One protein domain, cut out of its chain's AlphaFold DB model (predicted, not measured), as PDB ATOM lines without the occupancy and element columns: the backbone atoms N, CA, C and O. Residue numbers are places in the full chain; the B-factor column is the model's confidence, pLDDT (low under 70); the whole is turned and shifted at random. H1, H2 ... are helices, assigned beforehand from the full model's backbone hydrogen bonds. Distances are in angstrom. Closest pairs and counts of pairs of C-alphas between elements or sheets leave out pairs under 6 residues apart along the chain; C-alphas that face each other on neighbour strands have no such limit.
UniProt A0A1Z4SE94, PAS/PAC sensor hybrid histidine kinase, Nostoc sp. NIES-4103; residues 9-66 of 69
ATOM      1  N   TYR A   9      23.838  41.625  74.669       72.75
ATOM      2  CA  TYR A   9      24.879  41.552  73.637       72.75
ATOM      3  C   TYR A   9      24.758  40.302  72.750       72.75
ATOM      4  O   TYR A   9      25.142  40.345  71.584       72.75
ATOM      5  N   LEU A  10      24.161  39.213  73.251       68.69
ATOM      6  CA  LEU A  10      23.970  37.974  72.488       68.69
ATOM      7  C   LEU A  10      22.935  38.133  71.365       68.69
ATOM      8  O   LEU A  10      23.048  37.467  70.340       68.69
ATOM      9  N   LYS A  11      21.977  39.063  71.503       66.81
ATOM     10  CA  LYS A  11      20.958  39.337  70.472       66.81
ATOM     11  C   LYS A  11      21.563  39.858  69.163       66.81
ATOM     12  O   LYS A  11      21.011  39.606  68.099       66.81
ATOM     13  N   LYS A  12      22.704  40.558  69.222       69.56
ATOM     14  CA  LYS A  12      23.413  41.068  68.031       69.56
ATOM     15  C   LYS A  12      24.129  39.972  67.238       69.56
ATOM     16  O   LYS A  12      24.383  40.157  66.057       69.56
ATOM     17  N   HIS A  13      24.437  38.848  67.881       71.12
ATOM     18  CA  HIS A  13      25.104  37.699  67.264       71.12
ATOM     19  C   HIS A  13      24.123  36.582  66.893       71.12
ATOM     20  O   HIS A  13      24.540  35.476  66.557       71.12
ATOM     21  N   GLN A  14      22.816  36.847  66.975       68.19
ATOM     22  CA  GLN A  14      21.807  35.880  66.578       68.19
ATOM     23  C   GLN A  14      21.828  35.731  65.056       68.19
ATOM     24  O   GLN A  14      21.638  36.706  64.328       68.19
ATOM     25  N   PHE A  15      22.046  34.506  64.580       66.94
ATOM     26  CA  PHE A  15      21.910  34.176  63.168       66.94
ATOM     27  C   PHE A  15      20.452  34.396  62.759       66.94
ATOM     28  O   PHE A  15      19.565  33.653  63.175       66.94
ATOM     29  N   LYS A  16      20.205  35.451  61.983       66.25
ATOM     30  CA  LYS A  16      18.923  35.682  61.320       66.25
ATOM     31  C   LYS A  16      19.040  35.168  59.896       66.25
ATOM     32  O   LYS A  16      20.029  35.441  59.220       66.25
ATOM     33  N   THR A  17      18.053  34.401  59.467       71.94
ATOM     34  CA  THR A  17      17.933  33.938  58.087       71.94
ATOM     35  C   THR A  17      16.557  34.324  57.584       71.94
ATOM     36  O   THR A  17      15.578  33.997  58.247       71.94
ATOM     37  N   ASP A  18      16.477  34.939  56.410       72.81
ATOM     38  CA  ASP A  18      15.214  35.357  55.782       72.81
ATOM     39  C   ASP A  18      14.502  34.198  55.047       72.81
ATOM     40  O   ASP A  18      13.789  34.405  54.072       72.81
ATOM     41  N   ARG A  19      14.749  32.949  55.467       72.06
ATOM     42  CA  ARG A  19      14.234  31.735  54.814       72.06
ATOM     43  C   ARG A  19      12.886  31.354  55.418       72.06
ATOM     44  O   ARG A  19      12.768  31.348  56.641       72.06
ATOM     45  N   GLU A  20      11.926  30.976  54.578       72.56
ATOM     46  CA  GLU A  20      10.615  30.486  55.030       72.56
ATOM     47  C   GLU A  20      10.727  29.144  55.764       72.56
ATOM     48  O   GLU A  20      10.116  28.963  56.816       72.56
ATOM     49  N   GLU A  21      11.577  28.236  55.268       78.44
ATOM     50  CA  GLU A  21      11.775  26.913  55.863       78.44
ATOM     51  C   GLU A  21      13.226  26.647  56.306       78.44
ATOM     52  O   GLU A  21      14.193  27.064  55.652       78.44
ATOM     53  N   PRO A  22      13.415  25.919  57.426       81.69
ATOM     54  CA  PRO A  22      14.733  25.519  57.891       81.69
ATOM     55  C   PRO A  22      15.314  24.386  57.029       81.69
ATOM     56  O   PRO A  22      14.638  23.430  56.662       81.69
ATOM     57  N   LEU A  23      16.625  24.441  56.779       83.56
ATOM     58  CA  LEU A  23      17.363  23.443  55.990       83.56
ATOM     59  C   LEU A  23      17.664  22.165  56.800       83.56
ATOM     60  O   LEU A  23      18.817  21.881  57.120       83.56
ATOM     61  N   THR A  24      16.631  21.412  57.174       84.75
ATOM     62  CA  THR A  24      16.749  20.200  58.009       84.75
ATOM     63  C   THR A  24      17.036  18.927  57.207       84.75
ATOM     64  O   THR A  24      17.622  17.984  57.739       84.75
ATOM     65  N   ALA A  25      16.663  18.892  55.925       83.81
ATOM     66  CA  ALA A  25      16.820  17.728  55.059       83.81
ATOM     67  C   ALA A  25      18.186  17.690  54.344       83.81
ATOM     68  O   ALA A  25      18.738  18.720  53.950       83.81
ATOM     69  N   LYS A  26      18.723  16.479  54.127       86.94
ATOM     70  CA  LYS A  26      19.979  16.238  53.397       86.94
ATOM     71  C   LYS A  26      19.753  15.310  52.207       86.94
ATOM     72  O   LYS A  26      19.188  14.232  52.356       86.94
ATOM     73  N   ILE A  27      20.311  15.685  51.059       85.69
ATOM     74  CA  ILE A  27      20.390  14.848  49.857       85.69
ATOM     75  C   ILE A  27      21.853  14.446  49.639       85.69
ATOM     76  O   ILE A  27      22.757  15.267  49.789       85.69
ATOM     77  N   THR A  28      22.099  13.177  49.300       87.19
ATOM     78  CA  THR A  28      23.432  12.680  48.917       87.19
ATOM     79  C   THR A  28      23.368  12.172  47.481       87.19
ATOM     80  O   THR A  28      22.655  11.214  47.204       87.19
ATOM     81  N   LEU A  29      24.105  12.812  46.573       86.31
ATOM     82  CA  LEU A  29      24.090  12.524  45.136       86.31
ATOM     83  C   LEU A  29      25.524  12.320  44.622       86.31
ATOM     84  O   LEU A  29      26.459  12.954  45.111       86.31
ATOM     85  N   ARG A  30      25.703  11.445  43.626       90.31
ATOM     86  CA  ARG A  30      26.966  11.299  42.889       90.31
ATOM     87  C   ARG A  30      26.931  12.170  41.635       90.31
ATOM     88  O   ARG A  30      25.976  12.099  40.872       90.31
ATOM     89  N   LEU A  31      27.985  12.953  41.423       87.88
ATOM     90  CA  LEU A  31      28.146  13.832  40.264       87.88
ATOM     91  C   LEU A  31      29.412  13.466  39.482       87.88
ATOM     92  O   LEU A  31      30.377  12.993  40.086       87.88
ATOM     93  N   PRO A  32      29.448  13.724  38.162       94.88
ATOM     94  CA  PRO A  32      30.686  13.669  37.395       94.88
ATOM     95  C   PRO A  32      31.745  14.626  37.972       94.88
ATOM     96  O   PRO A  32      31.399  15.731  38.406       94.88
ATOM     97  N   PRO A  33      33.039  14.260  37.935       90.75
ATOM     98  CA  PRO A  33      34.109  15.064  38.530       90.75
ATOM     99  C   PRO A  33      34.211  16.462  37.903       90.75
ATOM    100  O   PRO A  33      34.341  17.450  38.622       90.75
ATOM    101  N   SER A  34      34.027  16.564  36.585       93.44
ATOM    102  CA  SER A  34      34.045  17.836  35.848       93.44
ATOM    103  C   SER A  34      32.933  18.805  36.263       93.44
ATOM    104  O   SER A  34      33.096  20.019  36.179       93.44
ATOM    105  N   MET A  35      31.787  18.291  36.718       89.50
ATOM    106  CA  MET A  35      30.689  19.119  37.216       89.50
ATOM    107  C   MET A  35      30.979  19.615  38.634       89.50
ATOM    108  O   MET A  35      30.707  20.767  38.957       89.50
ATOM    109  N   LEU A  36      31.573  18.758  39.463       88.69
ATOM    110  CA  LEU A  36      31.966  19.093  40.826       88.69
ATOM    111  C   LEU A  36      33.031  20.201  40.840       88.69
ATOM    112  O   LEU A  36      32.924  21.135  41.630       88.69
ATOM    113  N   GLU A  37      34.017  20.143  39.944       91.38
ATOM    114  CA  GLU A  37      35.020  21.205  39.787       91.38
ATOM    115  C   GLU A  37      34.381  22.554  39.449       91.38
ATOM    116  O   GLU A  37      34.667  23.547  40.114       91.38
ATOM    117  N   LYS A  38      33.439  22.583  38.499       89.31
ATOM    118  CA  LYS A  38      32.692  23.804  38.157       89.31
ATOM    119  C   LYS A  38      31.891  24.339  39.343       89.31
ATOM    120  O   LYS A  38      31.914  25.534  39.607       89.31
ATOM    121  N   LEU A  39      31.223  23.466  40.096       86.88
ATOM    122  CA  LEU A  39      30.487  23.881  41.290       86.88
ATOM    123  C   LEU A  39      31.421  24.463  42.357       86.88
ATOM    124  O   LEU A  39      31.083  25.470  42.964       86.88
ATOM    125  N   LYS A  40      32.613  23.890  42.547       85.25
ATOM    126  CA  LYS A  40      33.614  24.404  43.496       85.25
ATOM    127  C   LYS A  40      34.174  25.775  43.126       85.25
ATOM    128  O   LYS A  40      34.630  26.477  44.019       85.25
ATOM    129  N   THR A  41      34.163  26.149  41.846       91.25
ATOM    130  CA  THR A  41      34.577  27.500  41.427       91.25
ATOM    131  C   THR A  41      33.560  28.586  41.780       91.25
ATOM    132  O   THR A  41      33.880  29.764  41.670       91.25
ATOM    133  N   LEU A  42      32.348  28.213  42.206       88.25
ATOM    134  CA  LEU A  42      31.319  29.154  42.636       88.25
ATOM    135  C   LEU A  42      31.434  29.413  44.143       88.25
ATOM    136  O   LEU A  42      31.362  28.477  44.941       88.25
ATOM    137  N   ASP A  43      31.504  30.686  44.535       80.31
ATOM    138  CA  ASP A  43      31.627  31.095  45.944       80.31
ATOM    139  C   ASP A  43      30.457  30.610  46.819       80.31
ATOM    140  O   ASP A  43      30.637  30.279  47.991       80.31
ATOM    141  N   ASN A  44      29.249  30.523  46.252       87.19
ATOM    142  CA  ASN A  44      28.042  30.076  46.951       87.19
ATOM    143  C   ASN A  44      27.346  28.912  46.228       87.19
ATOM    144  O   ASN A  44      26.150  28.941  45.930       87.19
ATOM    145  N   TYR A  45      28.118  27.864  45.938       86.56
ATOM    146  CA  TYR A  45      27.614  26.655  45.286       86.56
ATOM    147  C   TYR A  45      26.384  26.008  45.966       86.56
ATOM    148  O   TYR A  45      25.536  25.490  45.238       86.56
ATOM    149  N   PRO A  46      26.213  26.014  47.310       86.06
ATOM    150  CA  PRO A  46      25.050  25.384  47.929       86.06
ATOM    151  C   PRO A  46      23.748  26.117  47.606       86.06
ATOM    152  O   PRO A  46      22.746  25.455  47.352       86.06
ATOM    153  N   GLU A  47      23.747  27.455  47.595       86.56
ATOM    154  CA  GLU A  47      22.550  28.221  47.219       86.56
ATOM    155  C   GLU A  47      22.236  28.065  45.731       86.56
ATOM    156  O   GLU A  47      21.074  27.881  45.373       86.56
ATOM    157  N   PHE A  48      23.260  28.015  44.872       90.44
ATOM    158  CA  PHE A  48      23.065  27.734  43.449       90.44
ATOM    159  C   PHE A  48      22.364  26.387  43.219       90.44
ATOM    160  O   PHE A  48      21.409  26.302  42.452       90.44
ATOM    161  N   ILE A  49      22.798  25.332  43.918       89.62
ATOM    162  CA  ILE A  49      22.168  24.010  43.813       89.62
ATOM    163  C   ILE A  49      20.711  24.057  44.291       89.62
ATOM    164  O   ILE A  49      19.851  23.453  43.655       89.62
ATOM    165  N   ARG A  50      20.412  24.782  45.378       87.94
ATOM    166  CA  ARG A  50      19.031  24.926  45.872       87.94
ATOM    167  C   ARG A  50      18.134  25.617  44.853       87.94
ATOM    168  O   ARG A  50      17.058  25.102  44.570       87.94
ATOM    169  N   GLN A  51      18.596  26.724  44.272       89.19
ATOM    170  CA  GLN A  51      17.861  27.445  43.231       89.19
ATOM    171  C   GLN A  51      17.628  26.560  42.005       89.19
ATOM    172  O   GLN A  51      16.494  26.423  41.562       89.19
ATOM    173  N   ALA A  52      18.663  25.864  41.524       90.94
ATOM    174  CA  ALA A  52      18.544  24.972  40.375       90.94
ATOM    175  C   ALA A  52      17.536  23.830  40.606       90.94
ATOM    176  O   ALA A  52      16.791  23.476  39.694       90.94
ATOM    177  N   ILE A  53      17.500  23.261  41.818       90.75
ATOM    178  CA  ILE A  53      16.511  22.240  42.191       90.75
ATOM    179  C   ILE A  53      15.106  22.850  42.249       90.75
ATOM    180  O   ILE A  53      14.186  22.266  41.684       90.75
ATOM    181  N   SER A  54      14.941  24.016  42.880       89.19
ATOM    182  CA  SER A  54      13.647  24.705  42.965       89.19
ATOM    183  C   SER A  54      13.090  25.026  41.579       89.19
ATOM    184  O   SER A  54      11.938  24.719  41.291       89.19
ATOM    185  N   ASP A  55      13.919  25.569  40.688       91.44
ATOM    186  CA  ASP A  55      13.528  25.894  39.318       91.44
ATOM    187  C   ASP A  55      13.162  24.641  38.516       91.44
ATOM    188  O   ASP A  55      12.233  24.663  37.710       91.44
ATOM    189  N   ALA A  56      13.892  23.539  38.715       91.44
ATOM    190  CA  ALA A  56      13.601  22.270  38.059       91.44
ATOM    191  C   ALA A  56      12.270  21.665  38.536       91.44
ATOM    192  O   ALA A  56      11.507  21.170  37.708       91.44
ATOM    193  N   LEU A  57      11.978  21.736  39.840       91.00
ATOM    194  CA  LEU A  57      10.702  21.292  40.409       91.00
ATOM    195  C   LEU A  57       9.544  22.153  39.903       91.00
ATOM    196  O   LEU A  57       8.583  21.604  39.374       91.00
ATOM    197  N   ASN A  58       9.692  23.480  39.933       91.50
ATOM    198  CA  ASN A  58       8.695  24.407  39.401       91.50
ATOM    199  C   ASN A  58       8.393  24.114  37.924       91.50
ATOM    200  O   ASN A  58       7.237  24.072  37.515       91.50
ATOM    201  N   LYS A  59       9.417  23.881  37.094       90.56
ATOM    202  CA  LYS A  59       9.218  23.511  35.680       90.56
ATOM    203  C   LYS A  59       8.486  22.180  35.525       90.56
ATOM    204  O   LYS A  59       7.654  22.057  34.632       90.56
ATOM    205  N   LEU A  60       8.800  21.196  36.367       88.31
ATOM    206  CA  LEU A  60       8.150  19.891  36.337       88.31
ATOM    207  C   LEU A  60       6.665  19.998  36.704       88.31
ATOM    208  O   LEU A  60       5.843  19.371  36.045       88.31
ATOM    209  N   GLU A  61       6.322  20.792  37.715       86.75
ATOM    210  CA  GLU A  61       4.932  21.050  38.114       86.75
ATOM    211  C   GLU A  61       4.163  21.764  37.002       86.75
ATOM    212  O   GLU A  61       3.189  21.213  36.499       86.75
ATOM    213  N   ASN A  62       4.696  22.879  36.491       79.62
ATOM    214  CA  ASN A  62       4.078  23.614  35.381       79.62
ATOM    215  C   ASN A  62       3.931  22.775  34.096       79.62
ATOM    216  O   ASN A  62       3.083  23.063  33.258       79.62
ATOM    217  N   SER A  63       4.771  21.752  33.894       71.00
ATOM    218  CA  SER A  63       4.650  20.848  32.740       71.00
ATOM    219  C   SER A  63       3.563  19.783  32.902       71.00
ATOM    220  O   SER A  63       3.057  19.281  31.901       71.00
ATOM    221  N   LYS A  64       3.196  19.428  34.140       59.66
ATOM    222  CA  LYS A  64       2.174  18.409  34.415       59.66
ATOM    223  C   LYS A  64       0.762  18.940  34.191       59.66
ATOM    224  O   LYS A  64      -0.065  18.186  33.693       59.66
ATOM    225  N   ASP A  65       0.545  20.234  34.413       58.16
ATOM    226  CA  ASP A  65      -0.738  20.909  34.171       58.16
ATOM    227  C   ASP A  65      -1.175  20.920  32.690       58.16
ATOM    228  O   ASP A  65      -2.305  21.278  32.385       58.16
ATOM    229  N   VAL A  66      -0.306  20.520  31.750       59.16
ATOM    230  CA  VAL A  66      -0.606  20.502  30.302       59.16
ATOM    231  C   VAL A  66      -1.030  19.111  29.801       59.16
ATOM    232  O   VAL A  66      -1.407  18.965  28.643       59.16
TER     233      VAL A  66
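Overview. This is residues 9 to 66 of the 69 residues of the protein "PAS/PAC sensor hybrid histidine kinase" of Nostoc sp. NIES-4103 (UniProt A0A1Z4SE94). What would one see first, going along the printed part from residue 9? A small helix, H1, sits at the far end of a long free arm, residues 14 to 32, which sweeps in a wide arc to a short helix, H2; H2 and the long helix H3 then meet near their ends as a loose L. What is it built of? The printed part has 58 residues with three named helices, in the order H1, H2, H3, and no named strand; its class is all helix. How large is the outline? The whole is extended, with a radius of gyration of the C-alphas of 16.1 A, and spans 52 by 34 by 18 A, only just flat.

Along the chain. Where does the first helix lie? H1 is residues 9 to 13, from C-alpha 9 at (24.879, 41.552, 73.637) to C-alpha 13, 7.5 A away. Where does the second one lie? H2 is residues 33 to 40, with C-alpha 33 at (34.109, 15.064, 38.530), and measures 10.6 A from first to last C-alpha. Which helix is the longest? H3, residues 45 to 64, measures 28.9 A from first to last C-alpha and ends with C-alpha 64 at (2.174, 18.409, 34.415).

Arrangement. How does H2 stand to H3? They are close but not clearly touching, with 1 pair of C-alphas within 8 A, that of Leu 39 and Tyr 45 at 5.6 A. Their lines stand at a steep tilt of 69.9 degrees, only just short of about perpendicular, and they run opposite ways. Where is H1? It is apart from H2 and apart from H3. What do the backbone N and O atoms show? In H2 and H3 every O i to N i+4 pair is within hydrogen-bond range. In H1 0 of 1 such pairs is within range, but 2 of 2 O i to N i+3 pairs are.

Size, cuts and confidence. How far does the printed part reach? The two C-alphas farthest apart are those of Tyr 9 and Val 66, at 54.5 A. How is it linked? The printed part has no cut; the link from H1 to H2 is long, with 19 residues, and the link from H2 to H3 is tight, with 4 residues. Which residues stand free? Residues 9 to 35 do, of which 9 to 13 belong to H1 and 33 to 35 to H2, and residues 50 to 66, of which 50 to 64 belong to H3. How confident is the model? The mean pLDDT of the printed part is 82.4, and residues 10 to 12, 14 to 16 and 64 to 66 are under 70.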